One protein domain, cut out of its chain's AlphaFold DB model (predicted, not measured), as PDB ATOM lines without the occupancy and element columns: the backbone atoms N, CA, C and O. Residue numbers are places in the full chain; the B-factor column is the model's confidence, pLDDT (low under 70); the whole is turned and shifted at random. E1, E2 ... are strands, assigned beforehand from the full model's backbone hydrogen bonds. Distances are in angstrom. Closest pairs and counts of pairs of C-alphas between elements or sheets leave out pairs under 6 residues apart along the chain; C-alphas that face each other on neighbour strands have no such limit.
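What this domain is: This is residues 10 to 65 of the 193 residues of the protein "DNA-directed RNA polymerase subunit D" of Desulfurococcaceae archaeon (UniProt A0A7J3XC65). A long, narrow ribbon of two antiparallel strands, E1 and E4, folds back on itself at one end, where a short two-stranded hairpin, E2 and E3, stands over one face of the ribbon. A long unnamed stretch, residues 28 to 46, runs from E2 toward the other end of the ribbon and back to E3, and its residues 32 to 33 pair with residues 12 to 13 of E1. The printed part has 56 residues with no named helix and four named strands, in the order E1, E2, E3, E4 along the chain; they form two sheets, E1 - E4 and E2 - E3, both antiparallel. The class is all strand, though under half of the residues, 25 of 56, are in named elements. The whole is a rod spanning 39 by 18 by 15 A, only just loose and close to compact, with a radius of gyration of the C-alphas of 12.3 A.

How they stand to each other: E1, residues 10 to 17, is the antiparallel neighbour of E4, residues 56 to 63, with 169 degrees between their directions. Their C-alphas 17 and 56 face each other at 4.1 A. N 12 and O 61, 2.8 A apart, and N 59 and O 14, 2.9 A apart, are within hydrogen-bond range. Residues 32 to 33 pair antiparallel with residues 12 to 13 of E1. E2, residues 24 to 27, and E3, residues 47 to 51, form an antiparallel hairpin at 158 degrees. Here N 26 and O 49, 2.8 A apart, and N 51 and O 24, 2.8 A apart, are within hydrogen-bond range. The closest C-alphas of E1 and E2 are those of Ala 16 and Val 26, 7.1 A apart. The closest of E1 and E3 are those of Glu 17 and Leu 51, 7.4 A apart. E3 and E4 meet only through their link, and E2 and E4 are apart.

Where its parts are: E1 begins at C-alpha 10 (28.942, -33.977, 9.130) and is 24.3 A long from first to last C-alpha. E2 begins at C-alpha 24 (36.470, -33.860, 35.262) and measures 9.3 A. E3 measures 11.1 A. E4 measures 22.8 A and ends at C-alpha 63 (31.451, -29.535, 10.679).

The domain as a whole: The C-alphas of Glu 21 and Leu 65, the two farthest apart, are 40.8 A from each other. The link from E1 to E2 is short, with 6 residues, that from E2 to E3 is long, with 19 residues, and that from E3 to E4 is tight, with 4 residues. The printed part has no cut. Its mean pLDDT is 96.5, and no printed residue is under 70.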
ATOM      1  N   THR A  10      28.938 -32.773   8.289       94.69
ATOM      2  CA  THR A  10      28.942 -33.977   9.130       94.69
ATOM      3  C   THR A  10      28.864 -33.561  10.598       94.69
ATOM      4  O   THR A  10      29.289 -32.447  10.940       94.69
ATOM      5  N   SER A  11      28.298 -34.401  11.465       95.25
ATOM      6  CA  SER A  11      28.101 -34.081  12.880       95.25
ATOM      7  C   SER A  11      29.025 -34.854  13.824       95.25
ATOM      8  O   SER A  11      29.514 -35.954  13.553       95.25
ATOM      9  N   LEU A  12      29.278 -34.217  14.961       96.75
ATOM     10  CA  LEU A  12      30.129 -34.659  16.052       96.75
ATOM     11  C   LEU A  12      29.339 -34.525  17.353       96.75
ATOM     12  O   LEU A  12      28.712 -33.493  17.587       96.75
ATOM     13  N   TYR A  13      29.398 -35.528  18.219       97.75
ATOM     14  CA  TYR A  13      28.667 -35.541  19.482       97.75
ATOM     15  C   TYR A  13      29.621 -35.634  20.665       97.75
ATOM     16  O   TYR A  13      30.622 -36.351  20.614       97.75
ATOM     17  N   LEU A  14      29.309 -34.905  21.730       97.38
ATOM     18  CA  LEU A  14      30.035 -34.957  22.988       97.38
ATOM     19  C   LEU A  14      29.038 -35.002  24.135       97.38
ATOM     20  O   LEU A  14      28.138 -34.164  24.229       97.38
ATOM     21  N   GLU A  15      29.264 -35.949  25.036       97.94
ATOM     22  CA  GLU A  15      28.536 -36.085  26.286       97.94
ATOM     23  C   GLU A  15      29.506 -36.473  27.401       97.94
ATOM     24  O   GLU A  15      30.327 -37.376  27.241       97.94
ATOM     25  N   ALA A  16      29.418 -35.761  28.522       97.56
ATOM     26  CA  ALA A  16      30.157 -36.067  29.738       97.56
ATOM     27  C   ALA A  16      29.379 -35.576  30.962       97.56
ATOM     28  O   ALA A  16      28.720 -34.532  30.918       97.56
ATOM     29  N   GLU A  17      29.481 -36.307  32.065       97.81
ATOM     30  CA  GLU A  17      28.877 -35.959  33.348       97.81
ATOM     31  C   GLU A  17      29.805 -36.317  34.508       97.81
ATOM     32  O   GLU A  17      30.768 -37.060  34.331       97.81
ATOM     33  N   THR A  18      29.533 -35.749  35.679       98.06
ATOM     34  CA  THR A  18      30.341 -35.916  36.896       98.06
ATOM     35  C   THR A  18      29.475 -36.297  38.087       98.06
ATOM     36  O   THR A  18      28.340 -35.832  38.226       98.06
ATOM     37  N   GLY A  19      30.031 -37.117  38.980       97.31
ATOM     38  CA  GLY A  19      29.413 -37.463  40.260       97.31
ATOM     39  C   GLY A  19      29.453 -36.345  41.326       97.31
ATOM     40  O   GLY A  19      29.961 -35.248  41.083       97.31
ATOM     41  N   PRO A  20      28.940 -36.608  42.548       95.25
ATOM     42  CA  PRO A  20      28.816 -35.618  43.632       95.25
ATOM     43  C   PRO A  20      30.125 -35.093  44.243       95.25
ATOM     44  O   PRO A  20      30.108 -34.054  44.896       95.25
ATOM     45  N   GLU A  21      31.246 -35.788  44.046       95.75
ATOM     46  CA  GLU A  21      32.573 -35.394  44.555       95.75
ATOM     47  C   GLU A  21      33.642 -35.424  43.448       95.75
ATOM     48  O   GLU A  21      34.841 -35.458  43.717       95.75
ATOM     49  N   GLU A  22      33.213 -35.429  42.186       97.12
ATOM     50  CA  GLU A  22      34.094 -35.569  41.031       97.12
ATOM     51  C   GLU A  22      34.343 -34.223  40.346       97.12
ATOM     52  O   GLU A  22      33.454 -33.378  40.236       97.12
ATOM     53  N   ILE A  23      35.570 -34.044  39.857       96.81
ATOM     54  CA  ILE A  23      35.938 -32.966  38.944       96.81
ATOM     55  C   ILE A  23      36.560 -33.616  37.712       96.81
ATOM     56  O   ILE A  23      37.516 -34.384  37.835       96.81
ATOM     57  N   LEU A  24      36.042 -33.283  36.533       97.75
ATOM     58  CA  LEU A  24      36.470 -33.860  35.262       97.75
ATOM     59  C   LEU A  24      36.837 -32.753  34.277       97.75
ATOM     60  O   LEU A  24      36.047 -31.848  34.024       97.75
ATOM     61  N   VAL A  25      38.020 -32.835  33.669       98.19
ATOM     62  CA  VAL A  25      38.334 -32.043  32.473       98.19
ATOM     63  C   VAL A  25      37.921 -32.858  31.257       98.19
ATOM     64  O   VAL A  25      38.445 -33.945  31.031       98.19
ATOM     65  N   VAL A  26      36.977 -32.333  30.485       98.00
ATOM     66  CA  VAL A  26      36.545 -32.925  29.221       98.00
ATOM     67  C   VAL A  26      37.501 -32.471  28.127       98.00
ATOM     68  O   VAL A  26      37.700 -31.267  27.928       98.00
ATOM     69  N   TYR A  27      38.085 -33.431  27.419       98.31
ATOM     70  CA  TYR A  27      39.055 -33.195  26.357       98.31
ATOM     71  C   TYR A  27      38.452 -33.424  24.969       98.31
ATOM     72  O   TYR A  27      37.344 -33.940  24.807       98.31
ATOM     73  N   SER A  28      39.180 -33.002  23.940       97.44
ATOM     74  CA  SER A  28      38.744 -33.081  22.549       97.44
ATOM     75  C   SER A  28      38.528 -34.500  22.039       97.44
ATOM     76  O   SER A  28      37.672 -34.686  21.183       97.44
ATOM     77  N   ASP A  29      39.210 -35.514  22.569       96.38
ATOM     78  CA  ASP A  29      38.956 -36.918  22.216       96.38
ATOM     79  C   ASP A  29      37.550 -37.424  22.588       96.38
ATOM     80  O   ASP A  29      37.104 -38.446  22.054       96.38
ATOM     81  N   THR A  30      36.839 -36.713  23.467       97.12
ATOM     82  CA  THR A  30      35.458 -37.017  23.862       97.12
ATOM     83  C   THR A  30      34.467 -36.653  22.749       97.12
ATOM     84  O   THR A  30      33.372 -37.203  22.693       97.12
ATOM     85  N   LEU A  31      34.855 -35.776  21.817       96.38
ATOM     86  CA  LEU A  31      34.046 -35.406  20.658       96.38
ATOM     87  C   LEU A  31      34.111 -36.519  19.593       96.38
ATOM     88  O   LEU A  31      35.135 -36.695  18.930       96.38
ATOM     89  N   LYS A  32      33.027 -37.289  19.440       96.00
ATOM     90  CA  LYS A  32      32.958 -38.468  18.561       96.00
ATOM     91  C   LYS A  32      32.207 -38.185  17.256       96.00
ATOM     92  O   LYS A  32      31.126 -37.591  17.313       96.00
ATOM     93  N   PRO A  33      32.719 -38.632  16.096       96.00
ATOM     94  CA  PRO A  33      32.007 -38.496  14.830       96.00
ATOM     95  C   PRO A  33      30.737 -39.349  14.838       96.00
ATOM     96  O   PRO A  33      30.738 -40.450  15.388       96.00
ATOM     97  N   GLN A  34      29.659 -38.836  14.244       94.06
ATOM     98  CA  GLN A  34      28.398 -39.574  14.110       94.06
ATOM     99  C   GLN A  34      28.266 -40.269  12.752       94.06
ATOM    100  O   GLN A  34      27.752 -41.382  12.680       94.06
ATOM    101  N   GLU A  35      28.743 -39.624  11.685       89.25
ATOM    102  CA  GLU A  35      28.546 -40.089  10.306       89.25
ATOM    103  C   GLU A  35      29.873 -40.441   9.619       89.25
ATOM    104  O   GLU A  35      29.995 -41.517   9.038       89.25
ATOM    105  N   ASP A  36      30.873 -39.556   9.704       92.81
ATOM    106  CA  ASP A  36      32.158 -39.705   9.015       92.81
ATOM    107  C   ASP A  36      33.297 -40.021  10.008       92.81
ATOM    108  O   ASP A  36      33.707 -39.134  10.764       92.81
ATOM    109  N   PRO A  37      33.832 -41.260  10.028       93.69
ATOM    110  CA  PRO A  37      34.869 -41.664  10.976       93.69
ATOM    111  C   PRO A  37      36.213 -40.951  10.766       93.69
ATOM    112  O   PRO A  37      37.034 -40.951  11.685       93.69
ATOM    113  N   ASP A  38      36.442 -40.333   9.603       93.00
ATOM    114  CA  ASP A  38      37.688 -39.630   9.295       93.00
ATOM    115  C   ASP A  38      37.675 -38.172   9.801       93.00
ATOM    116  O   ASP A  38      38.725 -37.528   9.902       93.00
ATOM    117  N   VAL A  39      36.503 -37.636  10.166       95.06
ATOM    118  CA  VAL A  39      36.356 -36.273  10.693       95.06
ATOM    119  C   VAL A  39      36.426 -36.298  12.215       95.06
ATOM    120  O   VAL A  39      35.420 -36.352  12.915       95.06
ATOM    121  N   VAL A  40      37.648 -36.226  12.741       95.31
ATOM    122  CA  VAL A  40      37.936 -36.232  14.183       95.31
ATOM    123  C   VAL A  40      38.850 -35.073  14.590       95.31
ATOM    124  O   VAL A  40      39.577 -34.526  13.752       95.31
ATOM    125  N   PRO A  41      38.870 -34.673  15.877       96.00
ATOM    126  CA  PRO A  41      39.873 -33.743  16.378       96.00
ATOM    127  C   PRO A  41      41.283 -34.301  16.184       96.00
ATOM    128  O   PRO A  41      41.587 -35.415  16.601       96.00
ATOM    129  N   ILE A  42      42.172 -33.505  15.593       95.56
ATOM    130  CA  ILE A  42      43.547 -33.945  15.321       95.56
ATOM    131  C   ILE A  42      44.364 -34.221  16.587       95.56
ATOM    132  O   ILE A  42      45.294 -35.025  16.588       95.56
ATOM    133  N   ARG A  43      44.025 -33.534  17.674       96.31
ATOM    134  CA  ARG A  43      44.597 -33.746  18.995       96.31
ATOM    135  C   ARG A  43      43.483 -34.141  19.937       96.31
ATOM    136  O   ARG A  43      42.448 -33.478  19.952       96.31
ATOM    137  N   GLY A  44      43.718 -35.186  20.723       95.94
ATOM    138  CA  GLY A  44      42.780 -35.665  21.737       95.94
ATOM    139  C   GLY A  44      42.905 -34.963  23.088       95.94
ATOM    140  O   GLY A  44      42.031 -35.111  23.924       95.94
ATOM    141  N   ASP A  45      43.965 -34.184  23.295       97.25
ATOM    142  CA  ASP A  45      44.354 -33.614  24.586       97.25
ATOM    143  C   ASP A  45      44.052 -32.113  24.715       97.25
ATOM    144  O   ASP A  45      44.589 -31.441  25.597       97.25
ATOM    145  N   ILE A  46      43.193 -31.562  23.851       97.88
ATOM    146  CA  ILE A  46      42.777 -30.160  23.954       97.88
ATOM    147  C   ILE A  46      41.663 -30.076  25.007       97.88
ATOM    148  O   ILE A  46      40.600 -30.657  24.789       97.88
ATOM    149  N   PRO A  47      41.856 -29.367  26.134       98.06
ATOM    150  CA  PRO A  47      40.805 -29.213  27.132       98.06
ATOM    151  C   PRO A  47      39.664 -28.357  26.566       98.06
ATOM    152  O   PRO A  47      39.898 -27.259  26.059       98.06
ATOM    153  N   ILE A  48      38.431 -28.855  26.663       97.62
ATOM    154  CA  ILE A  48      37.219 -28.155  26.221       97.62
ATOM    155  C   ILE A  48      36.574 -27.432  27.401       97.62
ATOM    156  O   ILE A  48      36.336 -26.227  27.344       97.62
ATOM    157  N   VAL A  49      36.269 -28.172  28.469       98.06
ATOM    158  CA  VAL A  49      35.558 -27.650  29.640       98.06
ATOM    159  C   VAL A  49      35.918 -28.454  30.884       98.06
ATOM    160  O   VAL A  49      36.147 -29.658  30.808       98.06
ATOM    161  N   MET A  50      35.971 -27.787  32.034       98.25
ATOM    162  CA  MET A  50      36.079 -28.435  33.337       98.25
ATOM    163  C   MET A  50      34.689 -28.523  33.962       98.25
ATOM    164  O   MET A  50      34.022 -27.502  34.123       98.25
ATOM    165  N   LEU A  51      34.272 -29.736  34.306       98.44
ATOM    166  CA  LEU A  51      33.042 -30.029  35.025       98.44
ATOM    167  C   LEU A  51      33.360 -30.168  36.513       98.44
ATOM    168  O   LEU A  51      34.227 -30.953  36.896       98.44
ATOM    169  N   GLY A  52      32.679 -29.380  37.340       98.25
ATOM    170  CA  GLY A  52      32.634 -29.571  38.788       98.25
ATOM    171  C   GLY A  52      31.543 -30.567  39.192       98.25
ATOM    172  O   GLY A  52      30.816 -31.043  38.325       98.25
ATOM    173  N   PRO A  53      31.365 -30.834  40.495       98.12
ATOM    174  CA  PRO A  53      30.470 -31.888  40.953       98.12
ATOM    175  C   PRO A  53      29.025 -31.756  40.463       98.12
ATOM    176  O   PRO A  53      28.438 -30.673  40.508       98.12
ATOM    177  N   SER A  54      28.430 -32.886  40.072       97.75
ATOM    178  CA  SER A  54      27.046 -32.983  39.577       97.75
ATOM    179  C   SER A  54      26.754 -32.125  38.336       97.75
ATOM    180  O   SER A  54      25.623 -31.673  38.138       97.75
ATOM    181  N   GLN A  55      27.763 -31.880  37.495       98.38
ATOM    182  CA  GLN A  55      27.601 -31.188  36.216       98.38
ATOM    183  C   GLN A  55      27.589 -32.165  35.042       98.38
ATOM    184  O   GLN A  55      28.283 -33.181  35.049       98.38
ATOM    185  N   ARG A  56      26.829 -31.806  34.004       97.88
ATOM    186  CA  ARG A  56      26.727 -32.536  32.739       97.88
ATOM    187  C   ARG A  56      26.804 -31.567  31.569       97.88
ATOM    188  O   ARG A  56      26.192 -30.500  31.600       97.88
ATOM    189  N   VAL A  57      27.529 -31.965  30.534       97.50
ATOM    190  CA  VAL A  57      27.588 -31.277  29.246       97.50
ATOM    191  C   VAL A  57      27.162 -32.242  28.151       97.50
ATOM    192  O   VAL A  57      27.612 -33.384  28.100       97.50
ATOM    193  N   VAL A  58      26.279 -31.765  27.280       98.00
ATOM    194  CA  VAL A  58      25.845 -32.465  26.074       98.00
ATOM    195  C   VAL A  58      25.826 -31.451  24.946       98.00
ATOM    196  O   VAL A  58      25.203 -30.396  25.081       98.00
ATOM    197  N   LEU A  59      26.509 -31.746  23.845       95.88
ATOM    198  CA  LEU A  59      26.440 -30.923  22.645       95.88
ATOM    199  C   LEU A  59      26.575 -31.759  21.377       95.88
ATOM    200  O   LEU A  59      27.275 -32.768  21.336       95.88
ATOM    201  N   GLU A  60      25.928 -31.267  20.329       96.56
ATOM    202  CA  GLU A  60      26.104 -31.723  18.959       96.56
ATOM    203  C   GLU A  60      26.723 -30.576  18.151       96.56
ATOM    204  O   GLU A  60      26.222 -29.448  18.144       96.56
ATOM    205  N   ALA A  61      27.842 -30.854  17.494       94.88
ATOM    206  CA  ALA A  61      28.594 -29.913  16.682       94.88
ATOM    207  C   ALA A  61      28.550 -30.320  15.208       94.88
ATOM    208  O   ALA A  61      28.581 -31.496  14.868       94.88
ATOM    209  N   TRP A  62      28.518 -29.321  14.329       94.69
ATOM    210  CA  TRP A  62      28.331 -29.504  12.892       94.69
ATOM    211  C   TRP A  62      29.550 -28.972  12.142       94.69
ATOM    212  O   TRP A  62      29.855 -27.775  12.192       94.69
ATOM    213  N   ALA A  63      30.261 -29.858  11.451       94.75
ATOM    214  CA  ALA A  63      31.451 -29.535  10.679       94.75
ATOM    215  C   ALA A  63      31.103 -29.346   9.198       94.75
ATOM    216  O   ALA A  63      30.316 -30.097   8.632       94.75
ATOM    217  N   ARG A  64      31.717 -28.341   8.562       95.19
ATOM    218  CA  ARG A  64      31.682 -28.128   7.109       95.19
ATOM    219  C   ARG A  64      33.008 -27.594   6.600       95.19
ATOM    220  O   ARG A  64      33.750 -26.936   7.338       95.19
ATOM    221  N   LEU A  65      33.240 -27.770   5.303       95.12
ATOM    222  CA  LEU A  65      34.314 -27.073   4.610       95.12
ATOM    223  C   LEU A  65      34.048 -25.561   4.574       95.12
ATOM    224  O   LEU A  65      32.911 -25.088   4.469       95.12
TER     225      LEU A  65